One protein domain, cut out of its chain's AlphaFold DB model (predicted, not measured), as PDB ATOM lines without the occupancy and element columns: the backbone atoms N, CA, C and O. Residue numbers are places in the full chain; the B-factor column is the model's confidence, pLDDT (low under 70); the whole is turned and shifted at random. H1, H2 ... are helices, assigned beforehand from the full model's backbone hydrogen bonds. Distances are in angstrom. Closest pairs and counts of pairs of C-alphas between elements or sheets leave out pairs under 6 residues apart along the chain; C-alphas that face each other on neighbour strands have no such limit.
ATOM      1  N   PRO A 291     -32.634  14.134  -6.260       85.69
ATOM      2  CA  PRO A 291     -33.958  14.739  -6.177       85.69
ATOM      3  C   PRO A 291     -34.407  14.848  -4.717       85.69
ATOM      4  O   PRO A 291     -34.036  14.014  -3.889       85.69
ATOM      5  N   ILE A 292     -35.249  15.830  -4.388       87.38
ATOM      6  CA  ILE A 292     -35.775  15.991  -3.015       87.38
ATOM      7  C   ILE A 292     -36.575  14.766  -2.556       87.38
ATOM      8  O   ILE A 292     -36.562  14.413  -1.381       87.38
ATOM      9  N   THR A 293     -37.194  14.051  -3.493       87.31
ATOM     10  CA  THR A 293     -37.906  12.795  -3.221       87.31
ATOM     11  C   THR A 293     -36.999  11.660  -2.738       87.31
ATOM     12  O   THR A 293     -37.495  10.688  -2.176       87.31
ATOM     13  N   SER A 294     -35.678  11.767  -2.929       85.81
ATOM     14  CA  SER A 294     -34.706  10.767  -2.461       85.81
ATOM     15  C   SER A 294     -34.264  10.959  -1.007       85.81
ATOM     16  O   SER A 294     -33.525  10.126  -0.479       85.81
ATOM     17  N   VAL A 295     -34.696  12.038  -0.345       87.00
ATOM     18  CA  VAL A 295     -34.318  12.334   1.042       87.00
ATOM     19  C   VAL A 295     -35.030  11.373   1.988       87.00
ATOM     20  O   VAL A 295     -36.253  11.407   2.133       87.00
ATOM     21  N   LYS A 296     -34.252  10.519   2.658       86.44
ATOM     22  CA  LYS A 296     -34.765   9.622   3.699       86.44
ATOM     23  C   LYS A 296     -35.256  10.436   4.899       86.44
ATOM     24  O   LYS A 296     -34.607  11.392   5.302       86.44
ATOM     25  N   GLY A 297     -36.398  10.043   5.461       88.38
ATOM     26  CA  GLY A 297     -37.006  10.694   6.630       88.38
ATOM     27  C   GLY A 297     -37.894  11.900   6.306       88.38
ATOM     28  O   GLY A 297     -38.735  12.261   7.121       88.38
ATOM     29  N   LEU A 298     -37.787  12.485   5.111       92.88
ATOM     30  CA  LEU A 298     -38.643  13.598   4.712       92.88
ATOM     31  C   LEU A 298     -40.026  13.093   4.277       92.88
ATOM     32  O   LEU A 298     -40.126  12.235   3.396       92.88
ATOM     33  N   SER A 299     -41.095  13.635   4.867       95.31
ATOM     34  CA  SER A 299     -42.466  13.219   4.555       95.31
ATOM     35  C   SER A 299     -42.838  13.521   3.096       95.31
ATOM     36  O   SER A 299     -42.378  14.501   2.509       95.31
ATOM     37  N   THR A 300     -43.721  12.719   2.491       94.19
ATOM     38  CA  THR A 300     -44.195  12.955   1.111       94.19
ATOM     39  C   THR A 300     -44.923  14.295   0.964       94.19
ATOM     40  O   THR A 300     -44.855  14.926  -0.090       94.19
ATOM     41  N   SER A 301     -45.583  14.755   2.032       95.81
ATOM     42  CA  SER A 301     -46.205  16.080   2.110       95.81
ATOM     43  C   SER A 301     -45.156  17.191   2.022       95.81
ATOM     44  O   SER A 301     -45.293  18.103   1.208       95.81
ATOM     45  N   ASP A 302     -44.067  17.084   2.786       95.62
ATOM     46  CA  ASP A 302     -42.994  18.083   2.781       95.62
ATOM     47  C   ASP A 302     -42.202  18.068   1.471       95.62
ATOM     48  O   ASP A 302     -41.914  19.127   0.914       95.62
ATOM     49  N   GLN A 303     -41.937  16.882   0.913       93.69
ATOM     50  CA  GLN A 303     -41.358  16.738  -0.427       93.69
ATOM     51  C   GLN A 303     -42.206  17.463  -1.477       93.69
ATOM     52  O   GLN A 303     -41.674  18.197  -2.311       93.69
ATOM     53  N   LYS A 304     -43.533  17.295  -1.426       93.62
ATOM     54  CA  LYS A 304     -44.455  17.949  -2.357       93.62
ATOM     55  C   LYS A 304     -44.423  19.470  -2.209       93.62
ATOM     56  O   LYS A 304     -44.328  20.154  -3.224       93.62
ATOM     57  N   LYS A 305     -44.439  19.993  -0.981       96.12
ATOM     58  CA  LYS A 305     -44.332  21.439  -0.722       96.12
ATOM     59  C   LYS A 305     -43.028  22.014  -1.275       96.12
ATOM     60  O   LYS A 305     -43.045  23.019  -1.975       96.12
ATOM     61  N   LEU A 306     -41.895  21.352  -1.051       93.94
ATOM     62  CA  LEU A 306     -40.607  21.794  -1.604       93.94
ATOM     63  C   LEU A 306     -40.630  21.851  -3.137       93.94
ATOM     64  O   LEU A 306     -40.176  22.835  -3.722       93.94
ATOM     65  N   ILE A 307     -41.229  20.846  -3.780       90.88
ATOM     66  CA  ILE A 307     -41.398  20.796  -5.238       90.88
ATOM     67  C   ILE A 307     -42.335  21.908  -5.734       90.88
ATOM     68  O   ILE A 307     -42.050  22.530  -6.757       90.88
ATOM     69  N   GLU A 308     -43.428  22.197  -5.021       93.25
ATOM     70  CA  GLU A 308     -44.342  23.313  -5.327       93.25
ATOM     71  C   GLU A 308     -43.631  24.676  -5.272       93.25
ATOM     72  O   GLU A 308     -43.993  25.593  -6.011       93.25
ATOM     73  N   HIS A 309     -42.574  24.780  -4.463       90.25
ATOM     74  CA  HIS A 309     -41.695  25.944  -4.368       90.25
ATOM     75  C   HIS A 309     -40.473  25.897  -5.313       90.25
ATOM     76  O   HIS A 309     -39.518  26.649  -5.115       90.25
ATOM     77  N   ASP A 310     -40.512  25.068  -6.362       86.75
ATOM     78  CA  ASP A 310     -39.457  24.883  -7.375       86.75
ATOM     79  C   ASP A 310     -38.125  24.308  -6.828       86.75
ATOM     80  O   ASP A 310     -37.104  24.329  -7.526       86.75
ATOM     81  N   TYR A 311     -38.112  23.723  -5.624       89.50
ATOM     82  CA  TYR A 311     -36.964  22.959  -5.126       89.50
ATOM     83  C   TYR A 311     -37.081  21.505  -5.590       89.50
ATOM     84  O   TYR A 311     -37.771  20.685  -4.995       89.50
ATOM     85  N   LEU A 312     -36.437  21.182  -6.712       86.06
ATOM     86  CA  LEU A 312     -36.513  19.840  -7.312       86.06
ATOM     87  C   LEU A 312     -35.376  18.923  -6.847       86.06
ATOM     88  O   LEU A 312     -35.535  17.705  -6.762       86.06
ATOM     89  N   THR A 313     -34.225  19.510  -6.537       84.31
ATOM     90  CA  THR A 313     -32.990  18.803  -6.187       84.31
ATOM     91  C   THR A 313     -32.387  19.370  -4.914       84.31
ATOM     92  O   THR A 313     -32.606  20.532  -4.578       84.31
ATOM     93  N   LEU A 314     -31.572  18.586  -4.213       82.81
ATOM     94  CA  LEU A 314     -30.933  19.057  -2.983       82.81
ATOM     95  C   LEU A 314     -30.021  20.273  -3.208       82.81
ATOM     96  O   LEU A 314     -30.002  21.185  -2.386       82.81
ATOM     97  N   ILE A 315     -29.338  20.358  -4.355       83.00
ATOM     98  CA  ILE A 315     -28.522  21.537  -4.688       83.00
ATOM     99  C   ILE A 315     -29.341  22.835  -4.776       83.00
ATOM    100  O   ILE A 315     -28.805  23.913  -4.538       83.00
ATOM    101  N   SER A 316     -30.646  22.755  -5.064       84.56
ATOM    102  CA  SER A 316     -31.514  23.939  -5.101       84.56
ATOM    103  C   SER A 316     -31.731  24.578  -3.721       84.56
ATOM    104  O   SER A 316     -32.076  25.757  -3.649       84.56
ATOM    105  N   LEU A 317     -31.464  23.842  -2.634       88.12
ATOM    106  CA  LEU A 317     -31.532  24.334  -1.255       88.12
ATOM    107  C   LEU A 317     -30.238  25.034  -0.812       88.12
ATOM    108  O   LEU A 317     -30.255  25.818   0.138       88.12
ATOM    109  N   LEU A 318     -29.125  24.809  -1.523       85.31
ATOM    110  CA  LEU A 318     -27.803  25.323  -1.160       85.31
ATOM    111  C   LEU A 318     -27.738  26.858  -1.035       85.31
ATOM    112  O   LEU A 318     -27.165  27.329  -0.056       85.31
ATOM    113  N   PRO A 319     -28.344  27.666  -1.931       83.50
ATOM    114  CA  PRO A 319     -28.325  29.122  -1.776       83.50
ATOM    115  C   PRO A 319     -29.020  29.605  -0.499       83.50
ATOM    116  O   PRO A 319     -28.601  30.591   0.101       83.50
ATOM    117  N   ILE A 320     -30.079  28.910  -0.073       86.75
ATOM    118  CA  ILE A 320     -30.812  29.240   1.155       86.75
ATOM    119  C   ILE A 320     -29.969  28.855   2.358       86.75
ATOM    120  O   ILE A 320     -29.825  29.659   3.270       86.75
ATOM    121  N   TYR A 321     -29.375  27.663   2.326       89.12
ATOM    122  CA  TYR A 321     -28.490  27.172   3.374       89.12
ATOM    123  C   TYR A 321     -27.295  28.109   3.599       89.12
ATOM    124  O   TYR A 321     -27.133  28.637   4.697       89.12
ATOM    125  N   LEU A 322     -26.541  28.452   2.550       83.50
ATOM    126  CA  LEU A 322     -25.399  29.370   2.660       83.50
ATOM    127  C   LEU A 322     -25.817  30.789   3.083       83.50
ATOM    128  O   LEU A 322     -25.125  31.431   3.865       83.50
ATOM    129  N   GLY A 323     -26.975  31.270   2.619       81.88
ATOM    130  CA  GLY A 323     -27.526  32.570   3.020       81.88
ATOM    131  C   GLY A 323     -28.211  32.581   4.394       81.88
ATOM    132  O   GLY A 323     -28.725  33.619   4.820       81.88
ATOM    133  N   SER A 324     -28.297  31.441   5.083       84.38
ATOM    134  CA  SER A 324     -29.025  31.328   6.352       84.38
ATOM    135  C   SER A 324     -28.164  31.497   7.598       84.38
ATOM    136  O   SER A 324     -28.744  31.740   8.652       84.38
ATOM    137  N   GLN A 325     -26.831  31.426   7.481       80.50
ATOM    138  CA  GLN A 325     -25.879  31.604   8.592       80.50
ATOM    139  C   GLN A 325     -26.252  30.797   9.855       80.50
ATOM    140  O   GLN A 325     -26.173  31.305  10.966       80.50
ATOM    141  N   GLY A 326     -26.704  29.549   9.684       81.25
ATOM    142  CA  GLY A 326     -27.100  28.668  10.793       81.25
ATOM    143  C   GLY A 326     -28.600  28.647  11.111       81.25
ATOM    144  O   GLY A 326     -29.042  27.789  11.860       81.25
ATOM    145  N   ASN A 327     -29.410  29.509  10.486       91.50
ATOM    146  CA  ASN A 327     -30.873  29.527  10.647       91.50
ATOM    147  C   ASN A 327     -31.610  28.874   9.462       91.50
ATOM    148  O   ASN A 327     -32.678  29.338   9.049       91.50
ATOM    149  N   PHE A 328     -31.026  27.843   8.846       94.00
ATOM    150  CA  PHE A 328     -31.583  27.238   7.633       94.00
ATOM    151  C   PHE A 328     -32.956  26.616   7.882       94.00
ATOM    152  O   PHE A 328     -33.877  26.901   7.118       94.00
ATOM    153  N   SER A 329     -33.098  25.828   8.953       95.12
ATOM    154  CA  SER A 329     -34.348  25.155   9.330       95.12
ATOM    155  C   SER A 329     -35.517  26.143   9.432       95.12
ATOM    156  O   SER A 329     -36.558  25.953   8.804       95.12
ATOM    157  N   TYR A 330     -35.311  27.267  10.118       94.44
ATOM    158  CA  TYR A 330     -36.302  28.336  10.215       94.44
ATOM    159  C   TYR A 330     -36.626  28.952   8.846       94.44
ATOM    160  O   TYR A 330     -37.794  29.034   8.466       94.44
ATOM    161  N   LYS A 331     -35.607  29.334   8.061       93.81
ATOM    162  CA  LYS A 331     -35.812  29.996   6.759       93.81
ATOM    163  C   LYS A 331     -36.499  29.097   5.732       93.81
ATOM    164  O   LYS A 331     -37.296  29.586   4.932       93.81
ATOM    165  N   ILE A 332     -36.179  27.803   5.702       94.81
ATOM    166  CA  ILE A 332     -36.826  26.876   4.769       94.81
ATOM    167  C   ILE A 332     -38.267  26.600   5.202       94.81
ATOM    168  O   ILE A 332     -39.159  26.655   4.361       94.81
ATOM    169  N   HIS A 333     -38.515  26.430   6.505       95.19
ATOM    170  CA  HIS A 333     -39.863  26.302   7.056       95.19
ATOM    171  C   HIS A 333     -40.726  27.521   6.707       95.19
ATOM    172  O   HIS A 333     -41.804  27.365   6.143       95.19
ATOM    173  N   GLU A 334     -40.239  28.736   6.966       94.94
ATOM    174  CA  GLU A 334     -40.950  29.983   6.656       94.94
ATOM    175  C   GLU A 334     -41.277  30.098   5.158       94.94
ATOM    176  O   GLU A 334     -42.374  30.502   4.771       94.94
ATOM    177  N   LYS A 335     -40.338  29.699   4.294       93.56
ATOM    178  CA  LYS A 335     -40.475  29.865   2.844       93.56
ATOM    179  C   LYS A 335     -41.353  28.810   2.180       93.56
ATOM    180  O   LYS A 335     -41.976  29.125   1.166       93.56
ATOM    181  N   THR A 336     -41.354  27.574   2.680       94.50
ATOM    182  CA  THR A 336     -42.038  26.439   2.033       94.50
ATOM    183  C   THR A 336     -43.150  25.820   2.862       94.50
ATOM    184  O   THR A 336     -43.809  24.894   2.394       94.50
ATOM    185  N   ASN A 337     -43.360  26.302   4.088       96.06
ATOM    186  CA  ASN A 337     -44.362  25.805   5.029       96.06
ATOM    187  C   ASN A 337     -44.286  24.279   5.244       96.06
ATOM    188  O   ASN A 337     -45.307  23.601   5.393       96.06
ATOM    189  N   ILE A 338     -43.078  23.714   5.167       96.31
ATOM    190  CA  ILE A 338     -42.827  22.303   5.496       96.31
ATOM    191  C   ILE A 338     -42.884  22.113   7.007       96.31
ATOM    192  O   ILE A 338     -42.788  23.086   7.740       96.31
ATOM    193  N   SER A 339     -43.047  20.881   7.480       96.62
ATOM    194  CA  SER A 339     -42.995  20.596   8.915       96.62
ATOM    195  C   SER A 339     -41.659  21.028   9.542       96.62
ATOM    196  O   SER A 339     -40.616  21.001   8.882       96.62
ATOM    197  N   SER A 340     -41.681  21.402  10.826       95.75
ATOM    198  CA  SER A 340     -40.464  21.711  11.594       95.75
ATOM    199  C   SER A 340     -39.479  20.541  11.571       95.75
ATOM    200  O   SER A 340     -38.291  20.743  11.334       95.75
ATOM    201  N   ASP A 341     -39.985  19.314  11.709       94.94
ATOM    202  CA  ASP A 341     -39.180  18.092  11.634       94.94
ATOM    203  C   ASP A 341     -38.547  17.922  10.247       94.94
ATOM    204  O   ASP A 341     -37.354  17.652  10.130       94.94
ATOM    205  N   GLY A 342     -39.310  18.159   9.174       94.44
ATOM    206  CA  GLY A 342     -38.796  18.135   7.805       94.44
ATOM    207  C   GLY A 342     -37.709  19.185   7.563       94.44
ATOM    208  O   GLY A 342     -36.721  18.907   6.881       94.44
ATOM    209  N   ALA A 343     -37.852  20.372   8.150       95.25
ATOM    210  CA  ALA A 343     -36.847  21.426   8.074       95.25
ATOM    211  C   ALA A 343     -35.557  21.065   8.829       95.25
ATOM    212  O   ALA A 343     -34.469  21.311   8.311       95.25
ATOM    213  N   LEU A 344     -35.666  20.439  10.006       95.06
ATOM    214  CA  LEU A 344     -34.519  19.935  10.771       95.06
ATOM    215  C   LEU A 344     -33.796  18.796  10.042       95.06
ATOM    216  O   LEU A 344     -32.569  18.779  10.004       95.06
ATOM    217  N   ILE A 345     -34.537  17.884   9.405       93.81
ATOM    218  CA  ILE A 345     -33.958  16.807   8.585       93.81
ATOM    219  C   ILE A 345     -33.132  17.386   7.435       93.81
ATOM    220  O   ILE A 345     -32.014  16.936   7.180       93.81
ATOM    221  N   LEU A 346     -33.664  18.392   6.735       92.88
ATOM    222  CA  LEU A 346     -32.932  19.053   5.658       92.88
ATOM    223  C   LEU A 346     -31.715  19.818   6.181       92.88
ATOM    224  O   LEU A 346     -30.682  19.809   5.520       92.88
ATOM    225  N   ASP A 347     -31.816  20.459   7.343       92.50
ATOM    226  CA  ASP A 347     -30.696  21.167   7.963       92.50
ATOM    227  C   ASP A 347     -29.557  20.215   8.330       92.50
ATOM    228  O   ASP A 347     -28.414  20.429   7.930       92.50
ATOM    229  N   HIS A 348     -29.882  19.098   8.981       89.44
ATOM    230  CA  HIS A 348     -28.922  18.041   9.286       89.44
ATOM    231  C   HIS A 348     -28.243  17.518   8.019       89.44
ATOM    232  O   HIS A 348     -27.019  17.458   7.951       89.44
ATOM    233  N   LEU A 349     -29.022  17.211   6.980       88.38
ATOM    234  CA  LEU A 349     -28.497  16.717   5.708       88.38
ATOM    235  C   LEU A 349     -27.552  17.727   5.036       88.38
ATOM    236  O   LEU A 349     -26.522  17.345   4.476       88.38
ATOM    237  N   MET A 350     -27.892  19.017   5.070       86.69
ATOM    238  CA  MET A 350     -27.053  20.073   4.502       86.69
ATOM    239  C   MET A 350     -25.782  20.301   5.333       86.69
ATOM    240  O   MET A 350     -24.727  20.530   4.743       86.69
ATOM    241  N   ASN A 351     -25.856  20.171   6.663       85.25
ATOM    242  CA  ASN A 351     -24.714  20.224   7.585       85.25
ATOM    243  C   ASN A 351     -23.762  19.031   7.411       85.25
ATOM    244  O   ASN A 351     -22.546  19.210   7.326       85.25
ATOM    245  N   GLU A 352     -24.284  17.810   7.297       79.56
ATOM    246  CA  GLU A 352     -23.478  16.620   6.990       79.56
ATOM    247  C   GLU A 352     -22.776  16.763   5.643       79.56
ATOM    248  O   GLU A 352     -21.615  16.393   5.483       79.56
ATOM    249  N   TRP A 353     -23.457  17.336   4.653       75.56
ATOM    250  CA  TRP A 353     -22.862  17.474   3.335       75.56
ATOM    251  C   TRP A 353     -21.839  18.609   3.245       75.56
ATOM    252  O   TRP A 353     -20.806  18.453   2.586       75.56
ATOM    253  N   SER A 354     -22.100  19.744   3.900       71.69
ATOM    254  CA  SER A 354     -21.155  20.862   3.964       71.69
ATOM    255  C   SER A 354     -19.889  20.460   4.720       71.69
ATOM    256  O   SER A 354     -18.787  20.702   4.222       71.69
ATOM    257  N   SER A 355     -20.028  19.749   5.842       60.94
ATOM    258  CA  SER A 355     -18.897  19.190   6.587       60.94
ATOM    259  C   SER A 355     -18.136  18.143   5.765       60.94
ATOM    260  O   SER A 355     -16.928  18.283   5.586       60.94
ATOM    261  N   ALA A 356     -18.815  17.170   5.146       57.22
ATOM    262  CA  ALA A 356     -18.159  16.146   4.325       57.22
ATOM    263  C   ALA A 356     -17.358  16.732   3.143       57.22
ATOM    264  O   ALA A 356     -16.270  16.245   2.830       57.22
ATOM    265  N   ARG A 357     -17.839  17.798   2.488       50.44
ATOM    266  CA  ARG A 357     -17.120  18.432   1.365       50.44
ATOM    267  C   ARG A 357     -16.026  19.410   1.773       50.44
ATOM    268  O   ARG A 357     -15.035  19.508   1.045       50.44
ATOM    269  N   LEU A 358     -16.159  20.085   2.914       42.44
ATOM    270  CA  LEU A 358     -15.042  20.839   3.490       42.44
ATOM    271  C   LEU A 358     -13.867  19.894   3.800       42.44
ATOM    272  O   LEU A 358     -12.722  20.239   3.518       42.44
ATOM    273  N   PHE A 359     -14.143  18.653   4.221       35.25
ATOM    274  CA  PHE A 359     -13.105  17.643   4.454       35.25
ATOM    275  C   PHE A 359     -12.510  17.019   3.178       35.25
ATOM    276  O   PHE A 359     -11.296  16.811   3.116       35.25
ATOM    277  N   ILE A 360     -13.304  16.756   2.134       38.03
ATOM    278  CA  ILE A 360     -12.784  16.185   0.870       38.03
ATOM    279  C   ILE A 360     -11.890  17.189   0.124       38.03
ATOM    280  O   ILE A 360     -10.880  16.800  -0.458       38.03
ATOM    281  N   SER A 361     -12.208  18.484   0.194       31.73
ATOM    282  CA  SER A 361     -11.392  19.541  -0.423       31.73
ATOM    283  C   SER A 361     -10.104  19.800   0.366       31.73
ATOM    284  O   SER A 361      -9.059  20.056  -0.225       31.73
ATOM    285  N   ALA A 362     -10.151  19.688   1.699       32.56
ATOM    286  CA  ALA A 362      -8.968  19.818   2.548       32.56
ATOM    287  C   ALA A 362      -7.999  18.636   2.379       32.56
ATOM    288  O   ALA A 362      -6.790  18.831   2.349       32.56
ATOM    289  N   THR A 363      -8.506  17.411   2.220       37.12
ATOM    290  CA  THR A 363      -7.665  16.209   2.071       37.12
ATOM    291  C   THR A 363      -7.068  16.052   0.672       37.12
ATOM    292  O   THR A 363      -5.921  15.620   0.566       37.12
ATOM    293  N   SER A 364      -7.768  16.448  -0.398       38.56
ATOM    294  CA  SER A 364      -7.186  16.477  -1.750       38.56
ATOM    295  C   SER A 364      -6.124  17.569  -1.897       38.56
ATOM    296  O   SER A 364      -5.062  17.301  -2.456       38.56
ATOM    297  N   HIS A 365      -6.354  18.761  -1.331       34.50
ATOM    298  CA  HIS A 365      -5.338  19.814  -1.285       34.50
ATOM    299  C   HIS A 365      -4.132  19.409  -0.452       34.50
ATOM    300  O   HIS A 365      -3.014  19.639  -0.899       34.50
ATOM    301  N   ASN A 366      -4.330  18.770   0.706       31.86
ATOM    302  CA  ASN A 366      -3.211  18.328   1.531       31.86
ATOM    303  C   ASN A 366      -2.367  17.291   0.781       31.86
ATOM    304  O   ASN A 366      -1.158  17.441   0.732       31.86
ATOM    305  N   LYS A 367      -2.988  16.326   0.087       36.72
ATOM    306  CA  LYS A 367      -2.279  15.299  -0.698       36.72
ATOM    307  C   LYS A 367      -1.496  15.876  -1.887       36.72
ATOM    308  O   LYS A 367      -0.394  15.417  -2.154       36.72
ATOM    309  N   ILE A 368      -2.036  16.892  -2.569       39.53
ATOM    310  CA  ILE A 368      -1.335  17.612  -3.648       39.53
ATOM    311  C   ILE A 368      -0.207  18.486  -3.077       39.53
ATOM    312  O   ILE A 368       0.877  18.535  -3.655       39.53
ATOM    313  N   LEU A 369      -0.413  19.124  -1.920       30.22
ATOM    314  CA  LEU A 369       0.639  19.886  -1.239       30.22
ATOM    315  C   LEU A 369       1.769  18.980  -0.729       30.22
ATOM    316  O   LEU A 369       2.928  19.299  -0.945       30.22
ATOM    317  N   THR A 370       1.470  17.831  -0.111       34.56
ATOM    318  CA  THR A 370       2.512  16.905   0.394       34.56
ATOM    319  C   THR A 370       3.235  16.136  -0.709       34.56
ATOM    320  O   THR A 370       4.248  15.514  -0.431       34.56
ATOM    321  N   GLN A 371       2.704  16.111  -1.934       34.09
ATOM    322  CA  GLN A 371       3.401  15.559  -3.100       34.09
ATOM    323  C   GLN A 371       4.221  16.610  -3.861       34.09
ATOM    324  O   GLN A 371       5.028  16.237  -4.708       34.09
ATOM    325  N   SER A 372       3.972  17.902  -3.620       31.81
ATOM    326  CA  SER A 372       4.701  19.009  -4.254       31.81
ATOM    327  C   SER A 372       5.785  19.621  -3.361       31.81
ATOM    328  O   SER A 372       6.703  20.240  -3.897       31.81
ATOM    329  N   ILE A 373       5.693  19.428  -2.040       35.84
ATOM    330  CA  ILE A 373       6.798  19.545  -1.072       35.84
ATOM    331  C   ILE A 373       7.600  18.247  -1.111       35.84
ATOM    332  O   ILE A 373       8.846  18.334  -1.171       35.84
TER     333      ILE A 373
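This is residues 291 to 373 of the 373 residues of the protein "Hypothetical protein" of Adineta steineri (UniProt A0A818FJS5). What does the model look like? One long helix, H4, starts in a small compact body with three short helices, H1, H2 and H3, and sticks far out of it as an arm, residues 355 to 372. What is printed? The printed part has 83 residues with four named helices in the order H1, H2, H3, H4 and no named strand: all helix. How large is it? It is loose, with a radius of gyration of the C-alphas of 15.6 A and spans of 53 by 24 by 20 A; the arm makes the length.

What is near H1, residues 300 to 308? It is close to but not clearly touching H3, residues 328 to 336; their closest C-alphas, of Leu 306 and Thr 336, are 6.1 A apart. What does H2, residues 314 to 322, touch? It touches H3 at a steep tilt of 63 degrees, opposite ways, closest at the C-alphas of Tyr 321 and Phe 328, 5.3 A. How does H4, residues 340 to 372, meet H3? They touch through residues 340 to 347 of H4 alone, at a steep tilt of 51 degrees, opposite ways; the closest C-alphas, of Ser 329 and Ala 343, are 4.7 A apart. Are the backbones well formed? Every O i to N i+4 pair is within hydrogen-bond range in H1, H3 and H4; H2 has 2 of 5, and 4 of 6 O i to N i+3 pairs.

Where does H1 begin? C-alpha 300 is at (-44.195, 12.955, 1.111). How long is H4? It measures 47.9 A, ending with C-alpha 372 at (4.701, 19.009, -4.254).

Is anything missing? The printed part has no cut, and its three links are tight. Where is confidence low? Residues 355 to 373 are under 70.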